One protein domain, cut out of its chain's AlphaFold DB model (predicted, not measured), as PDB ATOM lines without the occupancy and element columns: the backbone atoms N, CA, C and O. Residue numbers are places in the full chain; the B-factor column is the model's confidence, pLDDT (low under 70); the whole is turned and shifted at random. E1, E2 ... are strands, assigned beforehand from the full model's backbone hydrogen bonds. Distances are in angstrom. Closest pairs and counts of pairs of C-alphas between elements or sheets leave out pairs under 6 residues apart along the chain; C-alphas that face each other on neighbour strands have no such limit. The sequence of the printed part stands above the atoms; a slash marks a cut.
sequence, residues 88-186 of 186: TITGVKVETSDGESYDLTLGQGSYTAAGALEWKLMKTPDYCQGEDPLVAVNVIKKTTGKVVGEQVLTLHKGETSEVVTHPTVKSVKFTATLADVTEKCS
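AT A GLANCE: This is residues 88 to 186 of the 186 residues of an uncharacterized protein of Candidatus Staskawiczbacteria bacterium RIFCSPHIGHO2_01_FULL_41_41 (UniProt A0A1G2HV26). Two twisted antiparallel sheets, E3 E4 E5 E6 and E2 E1 E7, wrap round one long axis as a loose, flattened barrel that is not closed. Beside E7, residues 157 to 175 fold back as a long loop with a short strand-like pairing that fills part of the wall between E6 and E7. The printed part has 99 residues with seven named strands, E1 to E7 in chain order, and no named helix; the class is all strand. The larger sheet has the order E3, E4, E5, E6, the smaller E2, E1, E7. The whole is compact, with a radius of gyration of the C-alphas of 13.8 A, yet elongated, with spans of 45 by 24 by 19 A.

IN THESE COORDINATES: In the larger sheet, E3 is residues 109 to 111, E4 is residues 117 to 121, E5 is residues 134 to 143 and measures 29.4 A, and E6 is residues 146 to 156 and measures 30.1 A. E5 begins at C-alpha 134 (-32.234, 32.313, 29.227). In the smaller sheet, E1 is residues 88 to 96, 23.5 A long, from C-alpha 88 at (-37.901, 25.048, 34.312); E2 is residues 101 to 104; E7 is residues 176 to 185, 25.5 A long, to C-alpha 185 at (-43.520, 23.338, 31.963). E1 bends by 52 degrees at residue 91, E6 by 55 degrees at residue 149 and E7 by 56 degrees at residue 179.

HOW THE PARTS SIT: E3 to E6 form a meander, each strand the antiparallel neighbour of the one before. E5 and E6, a hairpin, stand at 160 degrees, with N 137 and O 153 within hydrogen-bond range at 2.8 A. E4 and E5, also a hairpin, have N 140 and O 118 at 2.7 A. In the hairpin E3 and E4, N 119 and O 110 are 2.9 A apart. In the smaller sheet, E1 is the inner strand: N 177 of E7 and O 95 are 2.7 A apart, and N 102 of E2 and O 94 are 2.8 A apart. E2 and E3 meet only through their link. E6 and E7 have 3 pairs of C-alphas within 8 A, the closest those of Leu 155 and Leu 178 at 6.4 A. E5 and E7 are near each other. E1 and E5 are only just apart, with closest C-alphas 8.2 A.

THE WHOLE: The C-alphas farthest apart, those of Thr 168 and Ser 186, are 46.0 A apart. The links E4 to E5, 12 residues, and E6 to E7, 19 residues, are long; in the latter, residues 164 to 165 pair antiparallel with residues 173 to 174. The printed part has no cut. Its mean pLDDT is 94.6, and no printed residue is under 70.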
ATOM      1  N   THR A  88     -39.229  25.258  33.738       96.00
ATOM      2  CA  THR A  88     -37.901  25.048  34.312       96.00
ATOM      3  C   THR A  88     -36.994  24.436  33.254       96.00
ATOM      4  O   THR A  88     -37.363  23.463  32.590       96.00
ATOM      5  N   ILE A  89     -35.772  24.950  33.138       96.75
ATOM      6  CA  ILE A  89     -34.744  24.351  32.284       96.75
ATOM      7  C   ILE A  89     -34.229  23.074  32.958       96.75
ATOM      8  O   ILE A  89     -33.744  23.098  34.088       96.75
ATOM      9  N   THR A  90     -34.328  21.945  32.262       96.19
ATOM     10  CA  THR A  90     -33.913  20.625  32.772       96.19
ATOM     11  C   THR A  90     -32.614  20.132  32.148       96.19
ATOM     12  O   THR A  90     -31.871  19.388  32.787       96.19
ATOM     13  N   GLY A  91     -32.304  20.587  30.936       96.62
ATOM     14  CA  GLY A  91     -31.063  20.275  30.247       96.62
ATOM     15  C   GLY A  91     -30.764  21.288  29.156       96.62
ATOM     16  O   GLY A  91     -31.653  22.004  28.701       96.62
ATOM     17  N   VAL A  92     -29.506  21.356  28.749       97.75
ATOM     18  CA  VAL A  92     -29.031  22.225  27.674       97.75
ATOM     19  C   VAL A  92     -27.962  21.510  26.865       97.75
ATOM     20  O   VAL A  92     -27.192  20.713  27.409       97.75
ATOM     21  N   LYS A  93     -27.890  21.839  25.578       98.12
ATOM     22  CA  LYS A  93     -26.790  21.442  24.706       98.12
ATOM     23  C   LYS A  93     -25.908  22.656  24.444       98.12
ATOM     24  O   LYS A  93     -26.390  23.664  23.929       98.12
ATOM     25  N   VAL A  94     -24.633  22.560  24.809       97.69
ATOM     26  CA  VAL A  94     -23.640  23.627  24.627       97.69
ATOM     27  C   VAL A  94     -22.551  23.151  23.681       97.69
ATOM     28  O   VAL A  94     -21.982  22.081  23.887       97.69
ATOM     29  N   GLU A  95     -22.239  23.967  22.683       97.06
ATOM     30  CA  GLU A  95     -21.123  23.765  21.760       97.06
ATOM     31  C   GLU A  95     -20.039  24.805  22.043       97.06
ATOM     32  O   GLU A  95     -20.337  25.986  22.227       97.06
ATOM     33  N   THR A  96     -18.778  24.398  22.102       94.81
ATOM     34  CA  THR A  96     -17.660  25.284  22.451       94.81
ATOM     35  C   THR A  96     -16.760  25.550  21.244       94.81
ATOM     36  O   THR A  96     -16.736  24.793  20.276       94.81
ATOM     37  N   SER A  97     -16.009  26.657  21.265       93.25
ATOM     38  CA  SER A  97     -15.147  27.083  20.142       93.25
ATOM     39  C   SER A  97     -14.052  26.091  19.734       93.25
ATOM     40  O   SER A  97     -13.481  26.219  18.654       93.25
ATOM     41  N   ASP A  98     -13.712  25.146  20.604       89.75
ATOM     42  CA  ASP A  98     -12.775  24.046  20.351       89.75
ATOM     43  C   ASP A  98     -13.435  22.824  19.682       89.75
ATOM     44  O   ASP A  98     -12.752  21.845  19.387       89.75
ATOM     45  N   GLY A  99     -14.732  22.905  19.368       91.94
ATOM     46  CA  GLY A  99     -15.481  21.878  18.645       91.94
ATOM     47  C   GLY A  99     -16.078  20.792  19.538       91.94
ATOM     48  O   GLY A  99     -16.576  19.792  19.020       91.94
ATOM     49  N   GLU A 100     -16.035  20.959  20.860       94.31
ATOM     50  CA  GLU A 100     -16.686  20.037  21.788       94.31
ATOM     51  C   GLU A 100     -18.185  20.347  21.930       94.31
ATOM     52  O   GLU A 100     -18.633  21.485  21.785       94.31
ATOM     53  N   SER A 101     -18.973  19.309  22.217       96.56
ATOM     54  CA  SER A 101     -20.416  19.404  22.440       96.56
ATOM     55  C   SER A 101     -20.778  18.690  23.733       96.56
ATOM     56  O   SER A 101     -20.389  17.543  23.955       96.56
ATOM     57  N   TYR A 102     -21.587  19.351  24.553       96.81
ATOM     58  CA  TYR A 102     -21.943  18.903  25.890       96.81
ATOM     59  C   TYR A 102     -23.457  18.898  26.083       96.81
ATOM     60  O   TYR A 102     -24.106  19.921  25.883       96.81
ATOM     61  N   ASP A 103     -24.002  17.771  26.538       97.62
ATOM     62  CA  ASP A 103     -25.369  17.670  27.054       97.62
ATOM     63  C   ASP A 103     -25.317  17.762  28.582       97.62
ATOM     64  O   ASP A 103     -24.832  16.852  29.260       97.62
ATOM     65  N   LEU A 104     -25.761  18.893  29.127       96.88
ATOM     66  CA  LEU A 104     -25.568  19.250  30.530       96.88
ATOM     67  C   LEU A 104     -26.889  19.552  31.227       96.88
ATOM     68  O   LEU A 104     -27.841  20.056  30.637       96.88
ATOM     69  N   THR A 105     -26.909  19.309  32.531       96.00
ATOM     70  CA  THR A 105     -27.956  19.779  33.446       96.00
ATOM     71  C   THR A 105     -27.489  21.023  34.203       96.00
ATOM     72  O   THR A 105     -26.289  21.302  34.300       96.00
ATOM     73  N   LEU A 106     -28.428  21.793  34.762       93.25
ATOM     74  CA  LEU A 106     -28.095  22.990  35.539       93.25
ATOM     75  C   LEU A 106     -27.157  22.648  36.706       93.25
ATOM     76  O   LEU A 106     -27.397  21.721  37.480       93.25
ATOM     77  N   GLY A 107     -26.089  23.428  36.867       94.12
ATOM     78  CA  GLY A 107     -25.036  23.154  37.840       94.12
ATOM     79  C   GLY A 107     -23.919  22.243  37.330       94.12
ATOM     80  O   GLY A 107     -22.986  21.996  38.091       94.12
ATOM     81  N   GLN A 108     -23.966  21.757  36.090       96.12
ATOM     82  CA  GLN A 108     -22.832  21.090  35.445       96.12
ATOM     83  C   GLN A 108     -22.042  22.063  34.568       96.12
ATOM     84  O   GLN A 108     -22.480  23.180  34.297       96.12
ATOM     85  N   GLY A 109     -20.840  21.658  34.180       93.75
ATOM     86  CA  GLY A 109     -19.891  22.508  33.483       93.75
ATOM     87  C   GLY A 109     -18.681  21.727  32.993       93.75
ATOM     88  O   GLY A 109     -18.585  20.521  33.228       93.75
ATOM     89  N   SER A 110     -17.760  22.426  32.344       94.88
ATOM     90  CA  SER A 110     -16.490  21.877  31.871       94.88
ATOM     91  C   SER A 110     -15.370  22.907  32.055       94.88
ATOM     92  O   SER A 110     -15.547  23.954  32.682       94.88
ATOM     93  N   TYR A 111     -14.186  22.604  31.546       92.75
ATOM     94  CA  TYR A 111     -13.026  23.481  31.570       92.75
ATOM     95  C   TYR A 111     -12.286  23.404  30.238       92.75
ATOM     96  O   TYR A 111     -12.302  22.381  29.564       92.75
ATOM     97  N   THR A 112     -11.616  24.487  29.859       87.12
ATOM     98  CA  THR A 112     -10.769  24.508  28.662       87.12
ATOM     99  C   THR A 112      -9.461  23.766  28.910       87.12
ATOM    100  O   THR A 112      -9.032  23.597  30.057       87.12
ATOM    101  N   ALA A 113      -8.743  23.426  27.836       73.38
ATOM    102  CA  ALA A 113      -7.390  22.876  27.916       73.38
ATOM    103  C   ALA A 113      -6.501  23.637  28.929       73.38
ATOM    104  O   ALA A 113      -6.525  24.868  29.012       73.38
ATOM    105  N   ALA A 114      -5.737  22.881  29.724       79.44
ATOM    106  CA  ALA A 114      -4.906  23.352  30.842       79.44
ATOM    107  C   ALA A 114      -5.646  23.977  32.050       79.44
ATOM    108  O   ALA A 114      -4.988  24.471  32.965       79.44
ATOM    109  N   GLY A 115      -6.985  23.936  32.101       87.19
ATOM    110  CA  GLY A 115      -7.775  24.336  33.277       87.19
ATOM    111  C   GLY A 115      -7.748  25.836  33.592       87.19
ATOM    112  O   GLY A 115      -8.042  26.236  34.718       87.19
ATOM    113  N   ALA A 116      -7.362  26.667  32.619       92.94
ATOM    114  CA  ALA A 116      -7.281  28.119  32.779       92.94
ATOM    115  C   ALA A 116      -8.666  28.784  32.837       92.94
ATOM    116  O   ALA A 116      -8.843  29.776  33.543       92.94
ATOM    117  N   LEU A 117      -9.647  28.243  32.112       94.38
ATOM    118  CA  LEU A 117     -11.048  28.638  32.201       94.38
ATOM    119  C   LEU A 117     -11.876  27.423  32.608       94.38
ATOM    120  O   LEU A 117     -11.782  26.368  31.991       94.38
ATOM    121  N   GLU A 118     -12.694  27.589  33.635       95.31
ATOM    122  CA  GLU A 118     -13.775  26.681  34.001       95.31
ATOM    123  C   GLU A 118     -15.090  27.408  33.742       95.31
ATOM    124  O   GLU A 118     -15.196  28.611  33.975       95.31
ATOM    125  N   TRP A 119     -16.095  26.703  33.248       95.50
ATOM    126  CA  TRP A 119     -17.413  27.271  33.021       95.50
ATOM    127  C   TRP A 119     -18.481  26.319  33.535       95.50
ATOM    128  O   TRP A 119     -18.341  25.101  33.452       95.50
ATOM    129  N   LYS A 120     -19.550  26.876  34.098       96.62
ATOM    130  CA  LYS A 120     -20.597  26.118  34.777       96.62
ATOM    131  C   LYS A 120     -21.952  26.760  34.554       96.62
ATOM    132  O   LYS A 120     -22.125  27.952  34.780       96.62
ATOM    133  N   LEU A 121     -22.932  25.951  34.185       97.06
ATOM    134  CA  LEU A 121     -24.321  26.374  34.104       97.06
ATOM    135  C   LEU A 121     -24.832  26.716  35.497       97.06
ATOM    136  O   LEU A 121     -24.721  25.919  36.433       97.06
ATOM    137  N   MET A 122     -25.393  27.903  35.648       96.75
ATOM    138  CA  MET A 122     -26.001  28.328  36.896       96.75
ATOM    139  C   MET A 122     -27.406  27.749  37.020       96.75
ATOM    140  O   MET A 122     -28.086  27.500  36.029       96.75
ATOM    141  N   LYS A 123     -27.857  27.550  38.258       94.75
ATOM    142  CA  LYS A 123     -29.274  27.285  38.503       94.75
ATOM    143  C   LYS A 123     -30.050  28.566  38.224       94.75
ATOM    144  O   LYS A 123     -29.739  29.598  38.815       94.75
ATOM    145  N   THR A 124     -31.038  28.483  37.351       91.50
ATOM    146  CA  THR A 124     -31.958  29.576  37.046       91.50
ATOM    147  C   THR A 124     -33.285  29.337  37.769       91.50
ATOM    148  O   THR A 124     -33.636  28.182  38.025       91.50
ATOM    149  N   PRO A 125     -34.004  30.401  38.160       93.19
ATOM    150  CA  PRO A 125     -35.366  30.261  38.656       93.19
ATOM    151  C   PRO A 125     -36.296  29.773  37.540       93.19
ATOM    152  O   PRO A 125     -35.960  29.840  36.355       93.19
ATOM    153  N   ASP A 126     -37.483  29.316  37.933       95.31
ATOM    154  CA  ASP A 126     -38.564  29.077  36.984       95.31
ATOM    155  C   ASP A 126     -38.960  30.389  36.300       95.31
ATOM    156  O   ASP A 126     -38.902  31.456  36.916       95.31
ATOM    157  N   TYR A 127     -39.399  30.306  35.051       95.50
ATOM    158  CA  TYR A 127     -39.821  31.447  34.239       95.50
ATOM    159  C   TYR A 127     -41.175  31.178  33.600       95.50
ATOM    160  O   TYR A 127     -41.667  30.050  33.581       95.50
ATOM    161  N   CYS A 128     -41.807  32.231  33.103       96.50
ATOM    162  CA  CYS A 128     -43.120  32.120  32.493       96.50
ATOM    163  C   CYS A 128     -43.096  31.358  31.172       96.50
ATOM    164  O   CYS A 128     -42.226  31.569  30.329       96.50
ATOM    165  N   GLN A 129     -44.097  30.497  30.980       95.50
ATOM    166  CA  GLN A 129     -44.281  29.805  29.712       95.50
ATOM    167  C   GLN A 129     -44.463  30.810  28.565       95.50
ATOM    168  O   GLN A 129     -45.287  31.718  28.648       95.50
ATOM    169  N   GLY A 130     -43.716  30.607  27.477       92.06
ATOM    170  CA  GLY A 130     -43.734  31.475  26.297       92.06
ATOM    171  C   GLY A 130     -42.686  32.588  26.311       92.06
ATOM    172  O   GLY A 130     -42.530  33.257  25.295       92.06
ATOM    173  N   GLU A 131     -41.956  32.776  27.414       94.25
ATOM    174  CA  GLU A 131     -40.720  33.563  27.396       94.25
ATOM    175  C   GLU A 131     -39.574  32.720  26.824       94.25
ATOM    176  O   GLU A 131     -39.527  31.502  27.020       94.25
ATOM    177  N   ASP A 132     -38.638  33.375  26.141       93.50
ATOM    178  CA  ASP A 132     -37.465  32.698  25.599       93.50
ATOM    179  C   ASP A 132     -36.553  32.222  26.742       93.50
ATOM    180  O   ASP A 132     -36.195  33.029  27.613       93.50
ATOM    181  N   PRO A 133     -36.122  30.945  26.757       94.12
ATOM    182  CA  PRO A 133     -35.215  30.460  27.784       94.12
ATOM    183  C   PRO A 133     -33.916  31.253  27.779       94.12
ATOM    184  O   PRO A 133     -33.268  31.427  26.742       94.12
ATOM    185  N   LEU A 134     -33.507  31.662  28.976       96.88
ATOM    186  CA  LEU A 134     -32.234  32.313  29.227       96.88
ATOM    187  C   LEU A 134     -31.388  31.427  30.137       96.88
ATOM    188  O   LEU A 134     -31.773  31.117  31.266       96.88
ATOM    189  N   VAL A 135     -30.211  31.036  29.663       97.44
ATOM    190  CA  VAL A 135     -29.275  30.204  30.424       97.44
ATOM    191  C   VAL A 135     -28.120  31.068  30.895       97.44
ATOM    192  O   VAL A 135     -27.464  31.727  30.094       97.44
ATOM    193  N   ALA A 136     -27.839  31.039  32.196       97.25
ATOM    194  CA  ALA A 136     -26.678  31.710  32.765       97.25
ATOM    195  C   ALA A 136     -25.490  30.749  32.904       97.25
ATOM    196  O   ALA A 136     -25.615  29.652  33.453       97.25
ATOM    197  N   VAL A 137     -24.324  31.188  32.446       97.12
ATOM    198  CA  VAL A 137     -23.055  30.461  32.473       97.12
ATOM    199  C   VAL A 137     -22.080  31.238  33.350       97.12
ATOM    200  O   VAL A 137     -21.650  32.331  32.989       97.12
ATOM    201  N   ASN A 138     -21.714  30.683  34.504       97.56
ATOM    202  CA  ASN A 138     -20.631  31.220  35.320       97.56
ATOM    203  C   ASN A 138     -19.291  30.806  34.713       97.56
ATOM    204  O   ASN A 138     -19.049  29.618  34.509       97.56
ATOM    205  N   VAL A 139     -18.421  31.771  34.459       97.06
ATOM    206  CA  VAL A 139     -17.091  31.585  33.892       97.06
ATOM    207  C   VAL A 139     -16.060  31.964  34.945       97.06
ATOM    208  O   VAL A 139     -15.970  33.117  35.359       97.06
ATOM    209  N   ILE A 140     -15.252  30.990  35.341       97.19
ATOM    210  CA  ILE A 140     -14.238  31.086  36.384       97.19
ATOM    211  C   ILE A 140     -12.862  31.021  35.720       97.19
ATOM    212  O   ILE A 140     -12.484  30.023  35.109       97.19
ATOM    213  N   LYS A 141     -12.078  32.088  35.861       95.81
ATOM    214  CA  LYS A 141     -10.706  32.183  35.354       95.81
ATOM    215  C   LYS A 141      -9.738  31.767  36.455       95.81
ATOM    216  O   LYS A 141      -9.822  32.282  37.572       95.81
ATOM    217  N   LYS A 142      -8.802  30.863  36.160       95.12
ATOM    218  CA  LYS A 142      -7.847  30.324  37.137       95.12
ATOM    219  C   LYS A 142      -6.401  30.445  36.668       95.12
ATOM    220  O   LYS A 142      -6.051  30.078  35.555       95.12
ATOM    221  N   THR A 143      -5.523  30.867  37.576       93.81
ATOM    222  CA  THR A 143      -4.064  30.811  37.409       93.81
ATOM    223  C   THR A 143      -3.473  29.937  38.502       93.81
ATOM    224  O   THR A 143      -3.629  30.225  39.688       93.81
ATOM    225  N   THR A 144      -2.781  28.856  38.128       90.12
ATOM    226  CA  THR A 144      -2.162  27.913  39.086       90.12
ATOM    227  C   THR A 144      -3.146  27.404  40.156       90.12
ATOM    228  O   THR A 144      -2.828  27.337  41.338       90.12
ATOM    229  N   GLY A 145      -4.389  27.120  39.747       88.38
ATOM    230  CA  GLY A 145      -5.467  26.659  40.632       88.38
ATOM    231  C   GLY A 145      -6.162  27.747  41.461       88.38
ATOM    232  O   GLY A 145      -7.193  27.469  42.067       88.38
ATOM    233  N   LYS A 146      -5.657  28.986  41.470       93.31
ATOM    234  CA  LYS A 146      -6.293  30.122  42.153       93.31
ATOM    235  C   LYS A 146      -7.251  30.837  41.213       93.31
ATOM    236  O   LYS A 146      -6.883  31.109  40.073       93.31
ATOM    237  N   VAL A 147      -8.445  31.168  41.698       96.31
ATOM    238  CA  VAL A 147      -9.402  31.996  40.956       96.31
ATOM    239  C   VAL A 147      -8.855  33.418  40.853       96.31
ATOM    240  O   VAL A 147      -8.475  34.010  41.860       96.31
ATOM    241  N   VAL A 148      -8.780  33.937  39.630       96.31
ATOM    242  CA  VAL A 148      -8.323  35.304  39.326       96.31
ATOM    243  C   VAL A 148      -9.443  36.190  38.788       96.31
ATOM    244  O   VAL A 148      -9.241  37.385  38.616       96.31
ATOM    245  N   GLY A 149     -10.612  35.615  38.513       96.31
ATOM    246  CA  GLY A 149     -11.785  36.357  38.084       96.31
ATOM    247  C   GLY A 149     -12.967  35.431  37.844       96.31
ATOM    248  O   GLY A 149     -12.791  34.295  37.409       96.31
ATOM    249  N   GLU A 150     -14.165  35.934  38.109       97.62
ATOM    250  CA  GLU A 150     -15.427  35.249  37.832       97.62
ATOM    251  C   GLU A 150     -16.382  36.228  37.166       97.62
ATOM    252  O   GLU A 150     -16.443  37.380  37.580       97.62
ATOM    253  N   GLN A 151     -17.110  35.786  36.151       97.06
ATOM    254  CA  GLN A 151     -18.135  36.581  35.476       97.06
ATOM    255  C   GLN A 151     -19.259  35.663  35.007       97.06
ATOM    256  O   GLN A 151     -19.044  34.467  34.808       97.06
ATOM    257  N   VAL A 152     -20.439  36.218  34.771       97.75
ATOM    258  CA  VAL A 152     -21.591  35.475  34.265       97.75
ATOM    259  C   VAL A 152     -21.928  35.950  32.860       97.75
ATOM    260  O   VAL A 152     -22.031  37.146  32.591       97.75
ATOM    261  N   LEU A 153     -22.118  34.990  31.967       96.69
ATOM    262  CA  LEU A 153     -22.652  35.208  30.630       96.69
ATOM    263  C   LEU A 153     -24.079  34.682  30.598       96.69
ATOM    264  O   LEU A 153     -24.370  33.676  31.245       96.69
ATOM    265  N   THR A 154     -24.963  35.320  29.845       97.00
ATOM    266  CA  THR A 154     -26.298  34.767  29.593       97.00
ATOM    267  C   THR A 154     -26.502  34.546  28.115       97.00
ATOM    268  O   THR A 154     -26.119  35.404  27.328       97.00
ATOM    269  N   LEU A 155     -27.102  33.415  27.762       97.62
ATOM    270  CA  LEU A 155     -27.310  33.011  26.379       97.62
ATOM    271  C   LEU A 155     -28.758  32.589  26.168       97.62
ATOM    272  O   LEU A 155     -29.314  31.829  26.969       97.62
ATOM    273  N   HIS A 156     -29.332  33.053  25.066       97.44
ATOM    274  CA  HIS A 156     -30.545  32.504  24.480       97.44
ATOM    275  C   HIS A 156     -30.227  31.307  23.582       97.44
ATOM    276  O   HIS A 156     -29.092  31.102  23.144       97.44
ATOM    277  N   LYS A 157     -31.239  30.483  23.293       96.88
ATOM    278  CA  LYS A 157     -31.080  29.364  22.357       96.88
ATOM    279  C   LYS A 157     -30.637  29.880  20.981       96.88
ATOM    280  O   LYS A 157     -31.260  30.768  20.409       96.88
ATOM    281  N   GLY A 158     -29.580  29.283  20.443       97.06
ATOM    282  CA  GLY A 158     -28.920  29.665  19.197       97.06
ATOM    283  C   GLY A 158     -27.880  30.780  19.342       97.06
ATOM    284  O   GLY A 158     -27.213  31.101  18.361       97.06
ATOM    285  N   GLU A 159     -27.717  31.371  20.529       98.00
ATOM    286  CA  GLU A 159     -26.773  32.463  20.759       98.00
ATOM    287  C   GLU A 159     -25.360  31.945  21.058       98.00
ATOM    288  O   GLU A 159     -25.175  30.980  21.806       98.00
ATOM    289  N   THR A 160     -24.358  32.628  20.499       97.56
ATOM    290  CA  THR A 160     -22.941  32.441  20.825       97.56
ATOM    291  C   THR A 160     -22.468  33.562  21.738       97.56
ATOM    292  O   THR A 160     -22.696  34.739  21.464       97.56
ATOM    293  N   SER A 161     -21.761  33.200  22.803       96.06
ATOM    294  CA  SER A 161     -21.211  34.148  23.761       96.06
ATOM    295  C   SER A 161     -20.177  35.088  23.147       96.06
ATOM    296  O   SER A 161     -19.505  34.768  22.164       96.06
ATOM    297  N   GLU A 162     -19.929  36.205  23.830       94.69
ATOM    298  CA  GLU A 162     -18.701  36.964  23.609       94.69
ATOM    299  C   GLU A 162     -17.453  36.084  23.822       94.69
ATOM    300  O   GLU A 162     -17.477  35.080  24.545       94.69
ATOM    301  N   VAL A 163     -16.334  36.490  23.212       94.75
ATOM    302  CA  VAL A 163     -15.042  35.819  23.394       94.75
ATOM    303  C   VAL A 163     -14.535  36.047  24.813       94.75
ATOM    304  O   VAL A 163     -14.090  37.136  25.180       94.75
ATOM    305  N   VAL A 164     -14.520  34.978  25.599       93.50
ATOM    306  CA  VAL A 164     -13.901  34.946  26.918       93.50
ATOM    307  C   VAL A 164     -12.398  34.784  26.761       93.50
ATOM    308  O   VAL A 164     -11.912  33.840  26.139       93.50
ATOM    309  N   THR A 165     -11.648  35.684  27.388       93.44
ATOM    310  CA  THR A 165     -10.184  35.624  27.454       93.44
ATOM    311  C   THR A 165      -9.700  35.461  28.892       93.44
ATOM    312  O   THR A 165     -10.390  35.828  29.852       93.44
ATOM    313  N   HIS A 166      -8.485  34.931  29.046       92.94
ATOM    314  CA  HIS A 166      -7.805  34.861  30.335       92.94
ATOM    315  C   HIS A 166      -6.836  36.054  30.513       92.94
ATOM    316  O   HIS A 166      -6.069  36.353  29.594       92.94
ATOM    317  N   PRO A 167      -6.785  36.716  31.691       90.88
ATOM    318  CA  PRO A 167      -5.934  37.893  31.910       90.88
ATOM    319  C   PRO A 167      -4.440  37.611  31.682       90.88
ATOM    320  O   PRO A 167      -3.777  38.365  30.972       90.88
ATOM    321  N   THR A 168      -3.928  36.500  32.218       90.44
ATOM    322  CA  THR A 168      -2.510  36.105  32.113       90.44
ATOM    323  C   THR A 168      -2.186  35.239  30.886       90.44
ATOM    324  O   THR A 168      -1.166  35.447  30.234       90.44
ATOM    325  N   VAL A 169      -3.043  34.272  30.534       89.94
ATOM    326  CA  VAL A 169      -2.808  33.309  29.447       89.94
ATOM    327  C   VAL A 169      -3.473  33.789  28.151       89.94
ATOM    328  O   VAL A 169      -4.591  33.401  27.829       89.94
ATOM    329  N   LYS A 170      -2.788  34.652  27.389       88.94
ATOM    330  CA  LYS A 170      -3.349  35.320  26.192       88.94
ATOM    331  C   LYS A 170      -3.731  34.384  25.038       88.94
ATOM    332  O   LYS A 170      -4.505  34.780  24.169       88.94
ATOM    333  N   SER A 171      -3.187  33.167  25.014       89.31
ATOM    334  CA  SER A 171      -3.538  32.142  24.025       89.31
ATOM    335  C   SER A 171      -4.920  31.529  24.263       89.31
ATOM    336  O   SER A 171      -5.491  30.967  23.334       89.31
ATOM    337  N   VAL A 172      -5.468  31.642  25.477       89.88
ATOM    338  CA  VAL A 172      -6.774  31.075  25.814       89.88
ATOM    339  C   VAL A 172      -7.874  32.036  25.377       89.88
ATOM    340  O   VAL A 172      -7.993  33.155  25.888       89.88
ATOM    341  N   LYS A 173      -8.688  31.562  24.435       91.50
ATOM    342  CA  LYS A 173      -9.917  32.194  23.961       91.50
ATOM    343  C   LYS A 173     -11.009  31.135  23.940       91.50
ATOM    344  O   LYS A 173     -10.763  30.028  23.474       91.50
ATOM    345  N   PHE A 174     -12.178  31.479  24.452       91.94
ATOM    346  CA  PHE A 174     -13.299  30.561  24.586       91.94
ATOM    347  C   PHE A 174     -14.593  31.265  24.192       91.94
ATOM    348  O   PHE A 174     -14.846  32.380  24.644       91.94
ATOM    349  N   THR A 175     -15.413  30.609  23.379       95.50
ATOM    350  CA  THR A 175     -16.828  30.958  23.214       95.50
ATOM    351  C   THR A 175     -17.678  29.720  23.441       95.50
ATOM    352  O   THR A 175     -17.234  28.601  23.176       95.50
ATOM    353  N   ALA A 176     -18.907  29.935  23.890       95.50
ATOM    354  CA  ALA A 176     -19.921  28.899  24.013       95.50
ATOM    355  C   ALA A 176     -21.158  29.297  23.208       95.50
ATOM    356  O   ALA A 176     -21.602  30.440  23.284       95.50
ATOM    357  N   THR A 177     -21.716  28.350  22.469       97.50
ATOM    358  CA  THR A 177     -22.986  28.470  21.761       97.50
ATOM    359  C   THR A 177     -24.016  27.607  22.466       97.50
ATOM    360  O   THR A 177     -23.788  26.417  22.692       97.50
ATOM    361  N   LEU A 178     -25.163  28.188  22.809       97.88
ATOM    362  CA  LEU A 178     -26.277  27.438  23.377       97.88
ATOM    363  C   LEU A 178     -27.099  26.820  22.241       97.88
ATOM    364  O   LEU A 178     -28.026  27.439  21.732       97.88
ATOM    365  N   ALA A 179     -26.753  25.608  21.818       97.69
ATOM    366  CA  ALA A 179     -27.382  24.963  20.667       97.69
ATOM    367  C   ALA A 179     -28.847  24.580  20.931       97.69
ATOM    368  O   ALA A 179     -29.708  24.751  20.065       97.69
ATOM    369  N   ASP A 180     -29.144  24.071  22.130       97.75
ATOM    370  CA  ASP A 180     -30.496  23.638  22.479       97.75
ATOM    371  C   ASP A 180     -30.798  23.765  23.975       97.75
ATOM    372  O   ASP A 180     -29.892  23.769  24.814       97.75
ATOM    373  N   VAL A 181     -32.089  23.841  24.302       97.50
ATOM    374  CA  VAL A 181     -32.610  23.931  25.670       97.50
ATOM    375  C   VAL A 181     -33.789  22.976  25.812       97.50
ATOM    376  O   VAL A 181     -34.747  23.037  25.045       97.50
ATOM    377  N   THR A 182     -33.726  22.114  26.824       97.38
ATOM    378  CA  THR A 182     -34.798  21.192  27.196       97.38
ATOM    379  C   THR A 182     -35.501  21.710  28.438       97.38
ATOM    380  O   THR A 182     -34.906  21.833  29.514       97.38
ATOM    381  N   GLU A 183     -36.798  21.950  28.313       96.12
ATOM    382  CA  GLU A 183     -37.619  22.596  29.332       96.12
ATOM    383  C   GLU A 183     -38.722  21.651  29.810       96.12
ATOM    384  O   GLU A 183     -39.185  20.770  29.081       96.12
ATOM    385  N   LYS A 184     -39.168  21.846  31.047       96.62
ATOM    386  CA  LYS A 184     -40.371  21.216  31.583       96.62
ATOM    387  C   LYS A 184     -41.294  22.306  32.102       96.62
ATOM    388  O   LYS A 184     -40.902  23.035  33.006       96.62
ATOM    389  N   CYS A 185     -42.504  22.373  31.557       96.06
ATOM    390  CA  CYS A 185     -43.520  23.338  31.963       96.06
ATOM    391  C   CYS A 185     -44.684  22.652  32.685       96.06
ATOM    392  O   CYS A 185     -45.003  21.494  32.389       96.06
ATOM    393  N   SER A 186     -45.296  23.367  33.625       90.62
ATOM    394  CA  SER A 186     -46.482  22.954  34.382       90.62
ATOM    395  C   SER A 186     -47.468  24.092  34.537       90.62
ATOM    396  O   SER A 186     -46.977  25.228  34.748       90.62
TER     397      SER A 186